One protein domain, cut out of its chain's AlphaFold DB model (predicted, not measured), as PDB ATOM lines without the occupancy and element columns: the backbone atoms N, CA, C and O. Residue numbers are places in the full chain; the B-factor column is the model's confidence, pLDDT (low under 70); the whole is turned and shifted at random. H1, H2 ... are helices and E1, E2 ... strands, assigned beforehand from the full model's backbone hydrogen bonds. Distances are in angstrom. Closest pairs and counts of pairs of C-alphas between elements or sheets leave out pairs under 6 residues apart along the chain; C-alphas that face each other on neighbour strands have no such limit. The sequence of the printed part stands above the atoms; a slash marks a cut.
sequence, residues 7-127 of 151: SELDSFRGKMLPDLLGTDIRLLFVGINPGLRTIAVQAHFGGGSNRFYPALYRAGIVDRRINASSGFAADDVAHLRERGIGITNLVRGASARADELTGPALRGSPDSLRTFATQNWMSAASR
ATOM      1  N   SER A   7       3.022  38.018   9.455       95.38
ATOM      2  CA  SER A   7       1.971  38.845   8.850       95.38
ATOM      3  C   SER A   7       2.530  39.814   7.808       95.38
ATOM      4  O   SER A   7       1.946  39.959   6.735       95.38
ATOM      5  N   GLU A   8       3.689  40.426   8.072       95.31
ATOM      6  CA  GLU A   8       4.374  41.260   7.081       95.31
ATOM      7  C   GLU A   8       4.762  40.448   5.846       95.31
ATOM      8  O   GLU A   8       4.501  40.890   4.730       95.31
ATOM      9  N   LEU A   9       5.322  39.243   6.019       94.19
ATOM     10  CA  LEU A   9       5.655  38.373   4.889       94.19
ATOM     11  C   LEU A   9       4.415  37.988   4.077       94.19
ATOM     12  O   LEU A   9       4.445  38.068   2.849       94.19
ATOM     13  N   ASP A  10       3.322  37.609   4.740       94.75
ATOM     14  CA  ASP A  10       2.078  37.233   4.060       94.75
ATOM     15  C   ASP A  10       1.468  38.399   3.262       94.75
ATOM     16  O   ASP A  10       0.860  38.163   2.216       94.75
ATOM     17  N   SER A  11       1.722  39.657   3.647       96.25
ATOM     18  CA  SER A  11       1.309  40.840   2.871       96.25
ATOM     19  C   SER A  11       1.973  40.953   1.486       96.25
ATOM     20  O   SER A  11       1.559  41.769   0.654       96.25
ATOM     21  N   PHE A  12       3.016  40.159   1.215       95.56
ATOM     22  CA  PHE A  12       3.689  40.104  -0.084       95.56
ATOM     23  C   PHE A  12       3.168  38.999  -1.006       95.56
ATOM     24  O   PHE A  12       3.639  38.880  -2.137       95.56
ATOM     25  N   ARG A  13       2.194  38.198  -0.566       94.12
ATOM     26  CA  ARG A  13       1.610  37.131  -1.383       94.12
ATOM     27  C   ARG A  13       1.030  37.688  -2.683       94.12
ATOM     28  O   ARG A  13       0.373  38.723  -2.691       94.12
ATOM     29  N   GLY A  14       1.315  37.016  -3.795       92.19
ATOM     30  CA  GLY A  14       0.876  37.420  -5.133       92.19
ATOM     31  C   GLY A  14       1.598  38.637  -5.722       92.19
ATOM     32  O   GLY A  14       1.502  38.852  -6.928       92.19
ATOM     33  N   LYS A  15       2.370  39.402  -4.934       95.25
ATOM     34  CA  LYS A  15       3.170  40.516  -5.461       95.25
ATOM     35  C   LYS A  15       4.287  39.998  -6.366       95.25
ATOM     36  O   LYS A  15       4.741  38.860  -6.244       95.25
ATOM     37  N   MET A  16       4.724  40.864  -7.271       93.75
ATOM     38  CA  MET A  16       5.722  40.557  -8.289       93.75
ATOM     39  C   MET A  16       7.042  41.260  -7.986       93.75
ATOM     40  O   MET A  16       7.066  42.326  -7.372       93.75
ATOM     41  N   LEU A  17       8.134  40.664  -8.460       93.25
ATOM     42  CA  LEU A  17       9.446  41.297  -8.513       93.25
ATOM     43  C   LEU A  17       9.804  41.535  -9.984       93.25
ATOM     44  O   LEU A  17       9.679  40.590 -10.771       93.25
ATOM     45  N   PRO A  18      10.243  42.745 -10.371       93.81
ATOM     46  CA  PRO A  18      10.742  42.987 -11.717       93.81
ATOM     47  C   PRO A  18      11.899  42.049 -12.071       93.81
ATOM     48  O   PRO A  18      12.728  41.707 -11.221       93.81
ATOM     49  N   ASP A  19      11.972  41.644 -13.336       94.31
ATOM     50  CA  ASP A  19      13.112  40.877 -13.834       94.31
ATOM     51  C   ASP A  19      14.394  41.710 -13.738       94.31
ATOM     52  O   ASP A  19      14.408  42.902 -14.058       94.31
ATOM     53  N   LEU A  20      15.490  41.078 -13.319       95.31
ATOM     54  CA  LEU A  20      16.808  41.691 -13.418       95.31
ATOM     55  C   LEU A  20      17.346  41.373 -14.802       95.31
ATOM     56  O   LEU A  20      17.780  40.257 -15.063       95.31
ATOM     57  N   LEU A  21      17.309  42.360 -15.688       92.31
ATOM     58  CA  LEU A  21      17.802  42.223 -17.052       92.31
ATOM     59  C   LEU A  21      18.892  43.251 -17.334       92.31
ATOM     60  O   LEU A  21      18.911  44.346 -16.759       92.31
ATOM     61  N   GLY A  22      19.806  42.857 -18.214       86.19
ATOM     62  CA  GLY A  22      20.796  43.711 -18.857       86.19
ATOM     63  C   GLY A  22      20.597  43.682 -20.372       86.19
ATOM     64  O   GLY A  22      19.808  42.896 -20.889       86.19
ATOM     65  N   THR A  23      21.315  44.539 -21.091       82.06
ATOM     66  CA  THR A  23      21.202  44.651 -22.555       82.06
ATOM     67  C   THR A  23      21.900  43.526 -23.325       82.06
ATOM     68  O   THR A  23      21.595  43.336 -24.499       82.06
ATOM     69  N   ASP A  24      22.830  42.801 -22.693       84.81
ATOM     70  CA  ASP A  24      23.588  41.689 -23.289       84.81
ATOM     71  C   ASP A  24      23.559  40.461 -22.364       84.81
ATOM     72  O   ASP A  24      24.490  40.191 -21.605       84.81
ATOM     73  N   ILE A  25      22.429  39.749 -22.352       90.75
ATOM     74  CA  ILE A  25      22.255  38.567 -21.502       90.75
ATOM     75  C   ILE A  25      22.984  37.377 -22.133       90.75
ATOM     76  O   ILE A  25      22.635  36.915 -23.216       90.75
ATOM     77  N   ARG A  26      23.964  36.848 -21.401       90.00
ATOM     78  CA  ARG A  26      24.745  35.645 -21.726       90.00
ATOM     79  C   ARG A  26      24.306  34.433 -20.912       90.00
ATOM     80  O   ARG A  26      24.439  33.300 -21.365       90.00
ATOM     81  N   LEU A  27      23.791  34.676 -19.708       92.50
ATOM     82  CA  LEU A  27      23.318  33.659 -18.778       92.50
ATOM     83  C   LEU A  27      22.030  34.139 -18.108       92.50
ATOM     84  O   LEU A  27      22.029  35.164 -17.432       92.50
ATOM     85  N   LEU A  28      20.940  33.389 -18.274       93.50
ATOM     86  CA  LEU A  28      19.651  33.684 -17.648       93.50
ATOM     87  C   LEU A  28      19.349  32.650 -16.564       93.50
ATOM     88  O   LEU A  28      19.164  31.471 -16.858       93.50
ATOM     89  N   PHE A  29      19.250  33.099 -15.315       95.62
ATOM     90  CA  PHE A  29      18.714  32.283 -14.233       95.62
ATOM     91  C   PHE A  29      17.199  32.414 -14.169       95.62
ATOM     92  O   PHE A  29      16.653  33.518 -14.196       95.62
ATOM     93  N   VAL A  30      16.524  31.275 -14.044       94.50
ATOM     94  CA  VAL A  30      15.067  31.203 -13.961       94.50
ATOM     95  C   VAL A  30      14.698  30.543 -12.640       94.50
ATOM     96  O   VAL A  30      14.897  29.343 -12.456       94.50
ATOM     97  N   GLY A  31      14.194  31.335 -11.696       92.19
ATOM     98  CA  GLY A  31      13.552  30.810 -10.496       92.19
ATOM     99  C   GLY A  31      12.180  30.219 -10.821       92.19
ATOM    100  O   GLY A  31      11.592  30.518 -11.859       92.19
ATOM    101  N   ILE A  32      11.640  29.383  -9.935       90.94
ATOM    102  CA  ILE A  32      10.270  28.873 -10.095       90.94
ATOM    103  C   ILE A  32       9.284  30.022  -9.865       90.94
ATOM    104  O   ILE A  32       8.488  30.350 -10.737       90.94
ATOM    105  N   ASN A  33       9.372  30.661  -8.703       92.56
ATOM    106  CA  ASN A  33       8.593  31.829  -8.331       92.56
ATOM    107  C   ASN A  33       9.328  32.599  -7.221       92.56
ATOM    108  O   ASN A  33      10.140  32.010  -6.495       92.56
ATOM    109  N   PRO A  34       9.061  33.903  -7.047       93.50
ATOM    110  CA  PRO A  34       9.651  34.631  -5.939       93.50
ATOM    111  C   PRO A  34       9.063  34.149  -4.604       93.50
ATOM    112  O   PRO A  34       7.851  34.065  -4.428       93.50
ATOM    113  N   GLY A  35       9.920  33.879  -3.620       93.75
ATOM    114  CA  GLY A  35       9.462  33.707  -2.239       93.75
ATOM    115  C   GLY A  35       9.003  35.040  -1.633       93.75
ATOM    116  O   GLY A  35       9.466  36.103  -2.045       93.75
ATOM    117  N   LEU A  36       8.167  35.007  -0.591       94.75
ATOM    118  CA  LEU A  36       7.697  36.230   0.093       94.75
ATOM    119  C   LEU A  36       8.847  37.161   0.514       94.75
ATOM    120  O   LEU A  36       8.798  38.368   0.292       94.75
ATOM    121  N   ARG A  37       9.936  36.592   1.049       94.38
ATOM    122  CA  ARG A  37      11.111  37.369   1.468       94.38
ATOM    123  C   ARG A  37      11.854  38.017   0.298       94.38
ATOM    124  O   ARG A  37      12.376  39.109   0.468       94.38
ATOM    125  N   THR A  38      11.880  37.372  -0.870       95.00
ATOM    126  CA  THR A  38      12.456  37.925  -2.110       95.00
ATOM    127  C   THR A  38      11.736  39.211  -2.515       95.00
ATOM    128  O   THR A  38      12.392  40.181  -2.890       95.00
ATOM    129  N   ILE A  39      10.406  39.253  -2.369       95.94
ATOM    130  CA  ILE A  39       9.641  40.490  -2.565       95.94
ATOM    131  C   ILE A  39       9.933  41.486  -1.445       95.94
ATOM    132  O   ILE A  39      10.196  42.649  -1.726       95.94
ATOM    133  N   ALA A  40       9.913  41.047  -0.187       95.12
ATOM    134  CA  ALA A  40      10.067  41.940   0.960       95.12
ATOM    135  C   ALA A  40      11.376  42.748   0.920       95.12
ATOM    136  O   ALA A  40      11.391  43.919   1.282       95.12
ATOM    137  N   VAL A  41      12.463  42.138   0.441       94.81
ATOM    138  CA  VAL A  41      13.771  42.803   0.313       94.81
ATOM    139  C   VAL A  41      14.045  43.354  -1.089       94.81
ATOM    140  O   VAL A  41      15.098  43.936  -1.305       94.81
ATOM    141  N   GLN A  42      13.135  43.159  -2.048       94.81
ATOM    142  CA  GLN A  42      13.308  43.562  -3.450       94.81
ATOM    143  C   GLN A  42      14.601  43.023  -4.095       94.81
ATOM    144  O   GLN A  42      15.274  43.713  -4.858       94.81
ATOM    145  N   ALA A  43      14.957  41.768  -3.805       96.06
ATOM    146  CA  ALA A  43      16.114  41.121  -4.419       96.06
ATOM    147  C   ALA A  43      15.859  39.647  -4.716       96.06
ATOM    148  O   ALA A  43      15.475  38.871  -3.833       96.06
ATOM    149  N   HIS A  44      16.126  39.256  -5.966       96.88
ATOM    150  CA  HIS A  44      16.028  37.869  -6.416       96.88
ATOM    151  C   HIS A  44      16.884  36.971  -5.529       96.88
ATOM    152  O   HIS A  44      18.012  37.322  -5.189       96.88
ATOM    153  N   PHE A  45      16.343  35.814  -5.147       95.69
ATOM    154  CA  PHE A  45      17.000  34.866  -4.243       95.69
ATOM    155  C   PHE A  45      17.445  35.466  -2.887       95.69
ATOM    156  O   PHE A  45      18.317  34.907  -2.230       95.69
ATOM    157  N   GLY A  46      16.826  36.559  -2.418       93.31
ATOM    158  CA  GLY A  46      17.155  37.261  -1.164       93.31
ATOM    159  C   GLY A  46      16.759  36.541   0.139       93.31
ATOM    160  O   GLY A  46      16.713  37.144   1.217       93.31
ATOM    161  N   GLY A  47      16.441  35.246   0.084       87.56
ATOM    162  CA  GLY A  47      16.230  34.433   1.284       87.56
ATOM    163  C   GLY A  47      17.545  34.254   2.049       87.56
ATOM    164  O   GLY A  47      18.548  33.897   1.445       87.56
ATOM    165  N   GLY A  48      17.559  34.466   3.370       79.19
ATOM    166  CA  GLY A  48      18.800  34.410   4.165       79.19
ATOM    167  C   GLY A  48      19.526  33.055   4.134       79.19
ATOM    168  O   GLY A  48      20.737  33.012   4.307       79.19
ATOM    169  N   SER A  49      18.804  31.963   3.869       86.81
ATOM    170  CA  SER A  49      19.354  30.611   3.690       86.81
ATOM    171  C   SER A  49      19.587  30.226   2.222       86.81
ATOM    172  O   SER A  49      20.066  29.124   1.942       86.81
ATOM    173  N   ASN A  50      19.235  31.092   1.266       92.88
ATOM    174  CA  ASN A  50      19.366  30.782  -0.149       92.88
ATOM    175  C   ASN A  50      20.849  30.769  -0.556       92.88
ATOM    176  O   ASN A  50      21.605  31.695  -0.263       92.88
ATOM    177  N   ARG A  51      21.276  29.707  -1.249       95.69
ATOM    178  CA  ARG A  51      22.683  29.505  -1.630       95.69
ATOM    179  C   ARG A  51      23.053  30.067  -3.001       95.69
ATOM    180  O   ARG A  51      24.193  29.876  -3.407       95.69
ATOM    181  N   PHE A  52      22.144  30.752  -3.693       97.12
ATOM    182  CA  PHE A  52      22.353  31.249  -5.053       97.12
ATOM    183  C   PHE A  52      23.628  32.097  -5.190       97.12
ATOM    184  O   PHE A  52      24.569  31.672  -5.854       97.12
ATOM    185  N   TYR A  53      23.727  33.240  -4.501       97.38
ATOM    186  CA  TYR A  53      24.911  34.107  -4.605       97.38
ATOM    187  C   TYR A  53      26.196  33.486  -4.041       97.38
ATOM    188  O   TYR A  53      27.232  33.586  -4.704       97.38
ATOM    189  N   PRO A  54      26.175  32.784  -2.885       97.25
ATOM    190  CA  PRO A  54      27.342  32.023  -2.444       97.25
ATOM    191  C   PRO A  54      27.829  31.001  -3.478       97.25
ATOM    192  O   PRO A  54      29.037  30.824  -3.630       97.25
ATOM    193  N   ALA A  55      26.917  30.331  -4.192       97.94
ATOM    194  CA  ALA A  55      27.265  29.377  -5.239       97.94
ATOM    195  C   ALA A  55      27.846  30.071  -6.477       97.94
ATOM    196  O   ALA A  55      28.875  29.618  -6.970       97.94
ATOM    197  N   LEU A  56      27.261  31.188  -6.931       97.94
ATOM    198  CA  LEU A  56      27.804  31.971  -8.050       97.94
ATOM    199  C   LEU A  56      29.244  32.416  -7.792       97.94
ATOM    200  O   LEU A  56      30.093  32.287  -8.671       97.94
ATOM    201  N   TYR A  57      29.517  32.906  -6.580       98.31
ATOM    202  CA  TYR A  57      30.855  33.339  -6.192       98.31
ATOM    203  C   TYR A  57      31.840  32.166  -6.152       98.31
ATOM    204  O   TYR A  57      32.917  32.234  -6.734       98.31
ATOM    205  N   ARG A  58      31.459  31.045  -5.523       98.19
ATOM    206  CA  ARG A  58      32.309  29.840  -5.453       98.19
ATOM    207  C   ARG A  58      32.588  29.221  -6.822       98.19
ATOM    208  O   ARG A  58      33.643  28.629  -7.002       98.19
ATOM    209  N   ALA A  59      31.658  29.354  -7.763       97.62
ATOM    210  CA  ALA A  59      31.822  28.899  -9.138       97.62
ATOM    211  C   ALA A  59      32.638  29.875 -10.012       97.62
ATOM    212  O   ALA A  59      32.883  29.572 -11.175       97.62
ATOM    213  N   GLY A  60      33.023  31.049  -9.496       97.50
ATOM    214  CA  GLY A  60      33.723  32.083 -10.267       97.50
ATOM    215  C   GLY A  60      32.851  32.796 -11.310       97.50
ATOM    216  O   GLY A  60      33.370  33.514 -12.166       97.50
ATOM    217  N   ILE A  61      31.524  32.625 -11.256       97.00
ATOM    218  CA  ILE A  61      30.581  33.290 -12.172       97.00
ATOM    219  C   ILE A  61      30.515  34.791 -11.865       97.00
ATOM    220  O   ILE A  61      30.495  35.609 -12.787       97.00
ATOM    221  N   VAL A  62      30.553  35.137 -10.577       97.31
ATOM    222  CA  VAL A  62      30.800  36.494 -10.072       97.31
ATOM    223  C   VAL A  62      32.114  36.493  -9.295       97.31
ATOM    224  O   VAL A  62      32.447  35.504  -8.644       97.31
ATOM    225  N   ASP A  63      32.864  37.587  -9.362       96.56
ATOM    226  CA  ASP A  63      34.193  37.713  -8.738       96.56
ATOM    227  C   ASP A  63      34.154  38.380  -7.354       96.56
ATOM    228  O   ASP A  63      35.168  38.459  -6.660       96.56
ATOM    229  N   ARG A  64      32.961  38.774  -6.899       96.56
ATOM    230  CA  ARG A  64      32.719  39.301  -5.557       96.56
ATOM    231  C   ARG A  64      31.492  38.685  -4.903       96.56
ATOM    232  O   ARG A  64      30.587  38.169  -5.557       96.56
ATOM    233  N   ARG A  65      31.463  38.740  -3.574       96.19
ATOM    234  CA  ARG A  65      30.335  38.241  -2.784       96.19
ATOM    235  C   ARG A  65      29.175  39.231  -2.850       96.19
ATOM    236  O   ARG A  65      29.341  40.379  -2.465       96.19
ATOM    237  N   ILE A  66      28.005  38.743  -3.251       97.00
ATOM    238  CA  ILE A  66      26.742  39.491  -3.237       97.00
ATOM    239  C   ILE A  66      25.909  39.019  -2.043       97.00
ATOM    240  O   ILE A  66      25.713  37.814  -1.856       97.00
ATOM    241  N   ASN A  67      25.398  39.958  -1.245       94.88
ATOM    242  CA  ASN A  67      24.494  39.665  -0.134       94.88
ATOM    243  C   ASN A  67      23.113  40.285  -0.374       94.88
ATOM    244  O   ASN A  67      22.808  41.366   0.116       94.88
ATOM    245  N   ALA A  68      22.240  39.536  -1.042       95.62
ATOM    246  CA  ALA A  68      20.870  39.959  -1.328       95.62
ATOM    247  C   ALA A  68      19.906  39.867  -0.123       95.62
ATOM    248  O   ALA A  68      18.718  40.155  -0.255       95.62
ATOM    249  N   SER A  69      20.364  39.435   1.062       93.75
ATOM    250  CA  SER A  69      19.473  39.139   2.202       93.75
ATOM    251  C   SER A  69      18.778  40.362   2.811       93.75
ATOM    252  O   SER A  69      17.877  40.191   3.643       93.75
ATOM    253  N   SER A  70      19.212  41.565   2.425       93.00
ATOM    254  CA  SER A  70      18.632  42.856   2.818       93.00
ATOM    255  C   SER A  70      18.359  43.748   1.597       93.00
ATOM    256  O   SER A  70      18.248  44.957   1.741       93.00
ATOM    257  N   GLY A  71      18.258  43.142   0.411       94.38
ATOM    258  CA  GLY A  71      18.077  43.831  -0.862       94.38
ATOM    259  C   GLY A  71      19.350  43.879  -1.692       94.38
ATOM    260  O   GLY A  71      20.410  43.443  -1.247       94.38
ATOM    261  N   PHE A  72      19.228  44.357  -2.929       94.75
ATOM    262  CA  PHE A  72      20.380  44.561  -3.796       94.75
ATOM    263  C   PHE A  72      21.018  45.923  -3.541       94.75
ATOM    264  O   PHE A  72      20.328  46.942  -3.541       94.75
ATOM    265  N   ALA A  73      22.345  45.951  -3.423       95.25
ATOM    266  CA  ALA A  73      23.093  47.181  -3.635       95.25
ATOM    267  C   ALA A  73      23.062  47.554  -5.127       95.25
ATOM    268  O   ALA A  73      23.051  46.674  -5.992       95.25
ATOM    269  N   ALA A  74      23.085  48.852  -5.441       95.94
ATOM    270  CA  ALA A  74      23.099  49.326  -6.829       95.94
ATOM    271  C   ALA A  74      24.277  48.730  -7.617       95.94
ATOM    272  O   ALA A  74      24.093  48.220  -8.723       95.94
ATOM    273  N   ASP A  75      25.455  48.695  -6.994       97.12
ATOM    274  CA  ASP A  75      26.645  48.113  -7.598       97.12
ATOM    275  C   ASP A  75      26.463  46.616  -7.860       97.12
ATOM    276  O   ASP A  75      26.903  46.133  -8.899       97.12
ATOM    277  N   ASP A  76      25.814  45.856  -6.970       97.19
ATOM    278  CA  ASP A  76      25.568  44.421  -7.183       97.19
ATOM    279  C   ASP A  76      24.721  44.183  -8.435       97.19
ATOM    280  O   ASP A  76      25.025  43.288  -9.225       97.19
ATOM    281  N   VAL A  77      23.703  45.021  -8.663       97.06
ATOM    282  CA  VAL A  77      22.890  44.973  -9.888       97.06
ATOM    283  C   VAL A  77      23.729  45.313 -11.117       97.06
ATOM    284  O   VAL A  77      23.623  44.618 -12.129       97.06
ATOM    285  N   ALA A  78      24.559  46.358 -11.044       96.62
ATOM    286  CA  ALA A  78      25.447  46.743 -12.140       96.62
ATOM    287  C   ALA A  78      26.414  45.605 -12.495       96.62
ATOM    288  O   ALA A  78      26.478  45.193 -13.648       96.62
ATOM    289  N   HIS A  79      27.052  45.003 -11.492       97.12
ATOM    290  CA  HIS A  79      27.975  43.889 -11.682       97.12
ATOM    291  C   HIS A  79      27.306  42.665 -12.313       97.12
ATOM    292  O   HIS A  79      27.844  42.080 -13.250       97.12
ATOM    293  N   LEU A  80      26.108  42.281 -11.857       97.25
ATOM    294  CA  LEU A  80      25.359  41.187 -12.486       97.25
ATOM    295  C   LEU A  80      25.088  41.481 -13.971       97.25
ATOM    296  O   LEU A  80      25.304  40.614 -14.819       97.25
ATOM    297  N   ARG A  81      24.682  42.714 -14.298       95.56
ATOM    298  CA  ARG A  81      24.435  43.142 -15.683       95.56
ATOM    299  C   ARG A  81      25.704  43.144 -16.535       95.56
ATOM    300  O   ARG A  81      25.662  42.644 -17.653       95.56
ATOM    301  N   GLU A  82      26.819  43.650 -16.016       94.69
ATOM    302  CA  GLU A  82      28.124  43.673 -16.699       94.69
ATOM    303  C   GLU A  82      28.645  42.265 -17.003       94.69
ATOM    304  O   GLU A  82      29.230  42.020 -18.057       94.69
ATOM    305  N   ARG A  83      28.378  41.304 -16.113       94.75
ATOM    306  CA  ARG A  83      28.695  39.883 -16.329       94.75
ATOM    307  C   ARG A  83      27.733  39.197 -17.310       94.75
ATOM    308  O   ARG A  83      27.893  38.009 -17.585       94.75
ATOM    309  N   GLY A  84      26.746  39.921 -17.845       94.44
ATOM    310  CA  GLY A  84      25.724  39.400 -18.752       94.44
ATOM    311  C   GLY A  84      24.728  38.463 -18.068       94.44
ATOM    312  O   GLY A  84      24.184  37.566 -18.714       94.44
ATOM    313  N   ILE A  85      24.515  38.620 -16.758       95.94
ATOM    314  CA  ILE A  85      23.605  37.783 -15.976       95.94
ATOM    315  C   ILE A  85      22.219  38.431 -15.939       95.94
ATOM    316  O   ILE A  85      22.055  39.563 -15.483       95.94
ATOM    317  N   GLY A  86      21.215  37.681 -16.385       95.69
ATOM    318  CA  GLY A  86      19.801  37.985 -16.194       95.69
ATOM    319  C   GLY A  86      19.168  37.074 -15.141       95.69
ATOM    320  O   GLY A  86      19.598  35.934 -14.952       95.69
ATOM    321  N   ILE A  87      18.120  37.555 -14.473       96.25
ATOM    322  CA  ILE A  87      17.328  36.783 -13.512       96.25
ATOM    323  C   ILE A  87      15.837  37.045 -13.729       96.25
ATOM    324  O   ILE A  87      15.388  38.192 -13.733       96.25
ATOM    325  N   THR A  88      15.068  35.967 -13.862       93.88
ATOM    326  CA  THR A  88      13.605  35.988 -13.966       93.88
ATOM    327  C   THR A  88      12.977  34.847 -13.158       93.88
ATOM    328  O   THR A  88      13.684  34.036 -12.554       93.88
ATOM    329  N   ASN A  89      11.646  34.776 -13.131       92.75
ATOM    330  CA  ASN A  89      10.897  33.666 -12.554       92.75
ATOM    331  C   ASN A  89       9.872  33.123 -13.549       92.75
ATOM    332  O   ASN A  89       9.224  33.887 -14.264       92.75
ATOM    333  N   LEU A  90       9.708  31.800 -13.540       90.56
ATOM    334  CA  LEU A  90       8.748  31.069 -14.357       90.56
ATOM    335  C   LEU A  90       7.311  31.518 -14.040       90.56
ATOM    336  O   LEU A  90       6.560  31.880 -14.941       90.56
ATOM    337  N   VAL A  91       6.970  31.584 -12.751       89.75
ATOM    338  CA  VAL A  91       5.729  32.165 -12.238       89.75
ATOM    339  C   VAL A  91       6.019  33.511 -11.578       89.75
ATOM    340  O   VAL A  91       6.939  33.659 -10.774       89.75
ATOM    341  N   ARG A  92       5.206  34.516 -11.913       87.44
ATOM    342  CA  ARG A  92       5.428  35.915 -11.521       87.44
ATOM    343  C   ARG A  92       5.073  36.231 -10.066       87.44
ATOM    344  O   ARG A  92       5.760  37.035  -9.440       87.44
ATOM    345  N   GLY A  93       3.995  35.641  -9.554       89.25
ATOM    346  CA  GLY A  93       3.450  35.951  -8.231       89.25
ATOM    347  C   GLY A  93       4.188  35.245  -7.096       89.25
ATOM    348  O   GLY A  93       4.560  34.075  -7.212       89.25
ATOM    349  N   ALA A  94       4.381  35.953  -5.985       91.38
ATOM    350  CA  ALA A  94       5.063  35.400  -4.827       91.38
ATOM    351  C   ALA A  94       4.199  34.469  -3.973       91.38
ATOM    352  O   ALA A  94       3.009  34.715  -3.763       91.38
ATOM    353  N   SER A  95       4.832  33.439  -3.416       89.25
ATOM    354  CA  SER A  95       4.215  32.497  -2.477       89.25
ATOM    355  C   SER A  95       5.171  32.165  -1.329       89.25
ATOM    356  O   SER A  95       6.369  32.472  -1.386       89.25
ATOM    357  N   ALA A  96       4.649  31.571  -0.251       83.81
ATOM    358  CA  ALA A  96       5.497  31.134   0.860       83.81
ATOM    359  C   ALA A  96       6.272  29.865   0.489       83.81
ATOM    360  O   ALA A  96       7.415  29.686   0.916       83.81
ATOM    361  N   ARG A  97       5.657  29.004  -0.327       79.94
ATOM    362  CA  ARG A  97       6.236  27.750  -0.802       79.94
ATOM    363  C   ARG A  97       5.924  27.513  -2.273       79.94
ATOM    364  O   ARG A  97       4.880  27.926  -2.773       79.94
ATOM    365  N   ALA A  98       6.835  26.836  -2.965       74.69
ATOM    366  CA  ALA A  98       6.683  26.536  -4.387       74.69
ATOM    367  C   ALA A  98       5.536  25.545  -4.677       74.69
ATOM    368  O   ALA A  98       4.989  25.559  -5.773       74.69
ATOM    369  N   ASP A  99       5.145  24.715  -3.707       77.94
ATOM    370  CA  ASP A  99       4.021  23.772  -3.810       77.94
ATOM    371  C   ASP A  99       2.639  24.448  -3.709       77.94
ATOM    372  O   ASP A  99       1.632  23.849  -4.072       77.94
ATOM    373  N   GLU A 100       2.580  25.722  -3.304       78.44
ATOM    374  CA  GLU A 100       1.368  26.555  -3.368       78.44
ATOM    375  C   GLU A 100       1.035  26.993  -4.808       78.44
ATOM    376  O   GLU A 100      -0.023  27.575  -5.060       78.44
ATOM    377  N   LEU A 101       1.931  26.740  -5.769       77.25
ATOM    378  CA  LEU A 101       1.693  27.035  -7.175       77.25
ATOM    379  C   LEU A 101       0.706  26.028  -7.765       77.25
ATOM    380  O   LEU A 101       0.964  24.828  -7.846       77.25
ATOM    381  N   THR A 102      -0.433  26.532  -8.228       75.50
ATOM    382  CA  THR A 102      -1.461  25.701  -8.853       75.50
ATOM    383  C   THR A 102      -1.052  25.275 -10.266       75.50
ATOM    384  O   THR A 102      -0.346  25.986 -10.988       75.50
ATOM    385  N   GLY A 103      -1.551  24.115 -10.705       70.19
ATOM    386  CA  GLY A 103      -1.289  23.575 -12.045       70.19
ATOM    387  C   GLY A 103      -1.519  24.557 -13.211       70.19
ATOM    388  O   GLY A 103      -0.694  24.573 -14.122       70.19
ATOM    389  N   PRO A 104      -2.577  25.397 -13.222       69.12
ATOM    390  CA  PRO A 104      -2.775  26.399 -14.271       69.12
ATOM    391  C   PRO A 104      -1.626  27.404 -14.407       69.12
ATOM    392  O   PRO A 104      -1.221  27.699 -15.529       69.12
ATOM    393  N   ALA A 105      -1.071  27.889 -13.290       71.06
ATOM    394  CA  ALA A 105       0.027  28.854 -13.313       71.06
ATOM    395  C   ALA A 105       1.293  28.235 -13.923       71.06
ATOM    396  O   ALA A 105       1.950  28.850 -14.758       71.06
ATOM    397  N   LEU A 106       1.598  26.983 -13.575       74.75
ATOM    398  CA  LEU A 106       2.770  26.281 -14.096       74.75
ATOM    399  C   LEU A 106       2.628  25.895 -15.577       74.75
ATOM    400  O   LEU A 106       3.604  25.996 -16.314       74.75
ATOM    401  N   ARG A 107       1.431  25.502 -16.042       77.12
ATOM    402  CA  ARG A 107       1.222  25.012 -17.420       77.12
ATOM    403  C   ARG A 107       1.528  26.042 -18.512       77.12
ATOM    404  O   ARG A 107       2.115  25.670 -19.517       77.12
ATOM    405  N   GLY A 108       1.164  27.313 -18.321       76.12
ATOM    406  CA  GLY A 108       1.423  28.377 -19.311       76.12
ATOM    407  C   GLY A 108       2.811  29.024 -19.207       76.12
ATOM    408  O   GLY A 108       3.196  29.850 -20.041       76.12
ATOM    409  N   SER A 109       3.572  28.681 -18.169       78.81
ATOM    410  CA  SER A 109       4.831  29.359 -17.885       78.81
ATOM    411  C   SER A 109       5.978  29.017 -18.857       78.81
ATOM    412  O   SER A 109       6.735  29.930 -19.187       78.81
ATOM    413  N   PRO A 110       6.130  27.778 -19.377       82.12
ATOM    414  CA  PRO A 110       7.172  27.463 -20.360       82.12
ATOM    415  C   PRO A 110       7.078  28.282 -21.653       82.12
ATOM    416  O   PRO A 110       8.098  28.777 -22.132       82.12
ATOM    417  N   ASP A 111       5.875  28.478 -22.195       83.75
ATOM    418  CA  ASP A 111       5.676  29.262 -23.423       83.75
ATOM    419  C   ASP A 111       5.935  30.752 -23.190       83.75
ATOM    420  O   ASP A 111       6.573  31.427 -24.008       83.75
ATOM    421  N   SER A 112       5.523  31.248 -22.022       83.25
ATOM    422  CA  SER A 112       5.827  32.609 -21.574       83.25
ATOM    423  C   SER A 112       7.339  32.821 -21.449       83.25
ATOM    424  O   SER A 112       7.871  33.815 -21.946       83.25
ATOM    425  N   LEU A 113       8.055  31.859 -20.858       84.94
ATOM    426  CA  LEU A 113       9.511  31.896 -20.735       84.94
ATOM    427  C   LEU A 113      10.203  31.800 -22.097       84.94
ATOM    428  O   LEU A 113      11.175  32.510 -22.330       84.94
ATOM    429  N   ARG A 114       9.713  30.960 -23.014       85.44
ATOM    430  CA  ARG A 114      10.258  30.857 -24.376       85.44
ATOM    431  C   ARG A 114      10.113  32.175 -25.126       85.44
ATOM    432  O   ARG A 114      11.066  32.621 -25.763       85.44
ATOM    433  N   THR A 115       8.945  32.801 -25.029       83.94
ATOM    434  CA  THR A 115       8.672  34.111 -25.634       83.94
ATOM    435  C   THR A 115       9.611  35.166 -25.060       83.94
ATOM    436  O   THR A 115      10.298  35.861 -25.807       83.94
ATOM    437  N   PHE A 116       9.719  35.210 -23.733       84.25
ATOM    438  CA  PHE A 116      10.620  36.105 -23.026       84.25
ATOM    439  C   PHE A 116      12.083  35.895 -23.437       84.25
ATOM    440  O   PHE A 116      12.772  36.851 -23.787       84.25
ATOM    441  N   ALA A 117      12.561  34.652 -23.448       83.00
ATOM    442  CA  ALA A 117      13.922  34.324 -23.850       83.00
ATOM    443  C   ALA A 117      14.175  34.726 -25.306       83.00
ATOM    444  O   ALA A 117      15.196  35.331 -25.592       83.00
ATOM    445  N   THR A 118      13.233  34.474 -26.213       82.75
ATOM    446  CA  THR A 118      13.351  34.861 -27.628       82.75
ATOM    447  C   THR A 118      13.521  36.374 -27.777       82.75
ATOM    448  O   THR A 118      14.457  36.824 -28.435       82.75
ATOM    449  N   GLN A 119      12.673  37.158 -27.107       79.25
ATOM    450  CA  GLN A 119      12.726  38.623 -27.145       79.25
ATOM    451  C   GLN A 119      14.039  39.171 -26.579       79.25
ATOM    452  O   GLN A 119      14.629  40.075 -27.161       79.25
ATOM    453  N   ASN A 120      14.517  38.603 -25.469       77.81
ATOM    454  CA  ASN A 120      15.686  39.121 -24.761       77.81
ATOM    455  C   ASN A 120      17.023  38.540 -25.272       77.81
ATOM    456  O   ASN A 120      18.065  39.164 -25.092       77.81
ATOM    457  N   TRP A 121      17.017  37.380 -25.941       69.56
ATOM    458  CA  TRP A 121      18.213  36.727 -26.496       69.56
ATOM    459  C   TRP A 121      18.522  37.169 -27.934       69.56
ATOM    460  O   TRP A 121      19.689  37.326 -28.302       69.56
ATOM    461  N   MET A 122      17.505  37.424 -28.771       56.12
ATOM    462  CA  MET A 122      17.716  37.862 -30.164       56.12
ATOM    463  C   MET A 122      18.364  39.255 -30.270       56.12
ATOM    464  O   MET A 122      19.046  39.550 -31.257       56.12
ATOM    465  N   SER A 123      18.252  40.086 -29.231       55.19
ATOM    466  CA  SER A 123      18.952  41.375 -29.135       55.19
ATOM    467  C   SER A 123      20.470  41.251 -28.912       55.19
ATOM    468  O   SER A 123      21.201  42.188 -29.254       55.19
ATOM    469  N   ALA A 124      20.937  40.109 -28.391       52.97
ATOM    470  CA  ALA A 124      22.349  39.799 -28.147       52.97
ATOM    471  C   ALA A 124      22.979  39.014 -29.317       52.97
ATOM    472  O   ALA A 124      24.027  39.396 -29.841       52.97
ATOM    473  N   ALA A 125      22.295  37.974 -29.815       52.66
ATOM    474  CA  ALA A 125      22.808  37.091 -30.872       52.66
ATOM    475  C   ALA A 125      23.051  37.793 -32.226       52.66
ATOM    476  O   ALA A 125      23.900  37.369 -33.010       52.66
ATOM    477  N   SER A 126      22.353  38.900 -32.489       52.41
ATOM    478  CA  SER A 126      22.527  39.697 -33.711       52.41
ATOM    479  C   SER A 126      23.849  40.487 -33.748       52.41
ATOM    480  O   SER A 126      24.210  41.012 -34.798       52.41
ATOM    481  N   ARG A 127      24.590  40.574 -32.629       56.47
ATOM    482  CA  ARG A 127      25.827  41.376 -32.511       56.47
ATOM    483  C   ARG A 127      27.114  40.552 -32.515       56.47
ATOM    484  O   ARG A 127      28.183  41.112 -32.721       56.47
TER     485      ARG A 127
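Overview. This is residues 7 to 127 of the 151 residues of the protein "UDG domain-containing protein" of Leifsonia sp. Root112D2 (UniProt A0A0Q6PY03). A small parallel ribbon of two strands, E1 and E2, lies in the middle, with the long helix H6 running back alongside it on one side and the short helices H2, H3 and H4, joined by long loops, on the opposite side. Residues 16 to 21 run beside E2 on its side away from E1, and H1 sits at one end next to H2. The printed part has 121 residues with six named helices and two named strands, in the order H1, E1, H2, H3, H4, E2, H5, H6; under half of the residues, 57, are in named elements, and these are mostly helix. The whole is compact, with a radius of gyration of the C-alphas of 14.6 A and spans of 44 by 32 by 22 A.

Arrangement. E1, residues 27 to 31, and E2, residues 85 to 89, are parallel neighbours, with 23 degrees between their directions. C-alphas 28 and 86 face each other at 4.5 A; N 86 and O 27, 2.8 A apart, and N 31 and O 88, 2.9 A apart, are within hydrogen-bond range. H6, residues 109 to 125, is near both strands, with 5 pairs of C-alphas within 10 A for each, made by its residues 109 to 121; it has a kink of 27 degrees near residue 119. H5, residues 103 to 107, and H6 meet only through their link. Between the strands along the chain come H2, residues 36 to 40, H3, residues 52 to 58, and H4, residues 74 to 82, forming a strand-helix-strand unit, two parallel neighbour strands with helices between them. The closest C-alphas of H4 and E2 are those of Leu 80 and Gly 86, 7.4 A apart. H3 is apart from E1, E2, H2 and H4. H1, residues 7 to 10, touches H2, the closest C-alphas being those of Leu 9 and Leu 36, 5.6 A apart. Every O i to N i+4 pair is within hydrogen-bond range in H2, H3, H4 and H5, and 11 of 13 in H6; H1 is too short for such a pair.

Along the chain. H1 begins at C-alpha 7 (1.971, 38.845, 8.850) and is 5.1 A long. E1 measures 13.1 A from C-alpha 27 (23.318, 33.659, -18.778), and E2 13.8 A. H2 is 6.2 A long, H3 10.1 A, H4 12.4 A and H5 6.1 A. H6, 23.5 A, ends at C-alpha 125 (22.808, 37.091, -30.872).

Size, cuts and confidence. The C-alphas of Ser 7 and Arg 127, the two farthest apart, are 47.8 A apart. The printed part has no cut. The links H1 to E1, H2 to H3, H3 to H4 and E2 to H5 are long. The mean pLDDT of the printed part is 88.8; residue 104 and residues 121 to 127 are under 70.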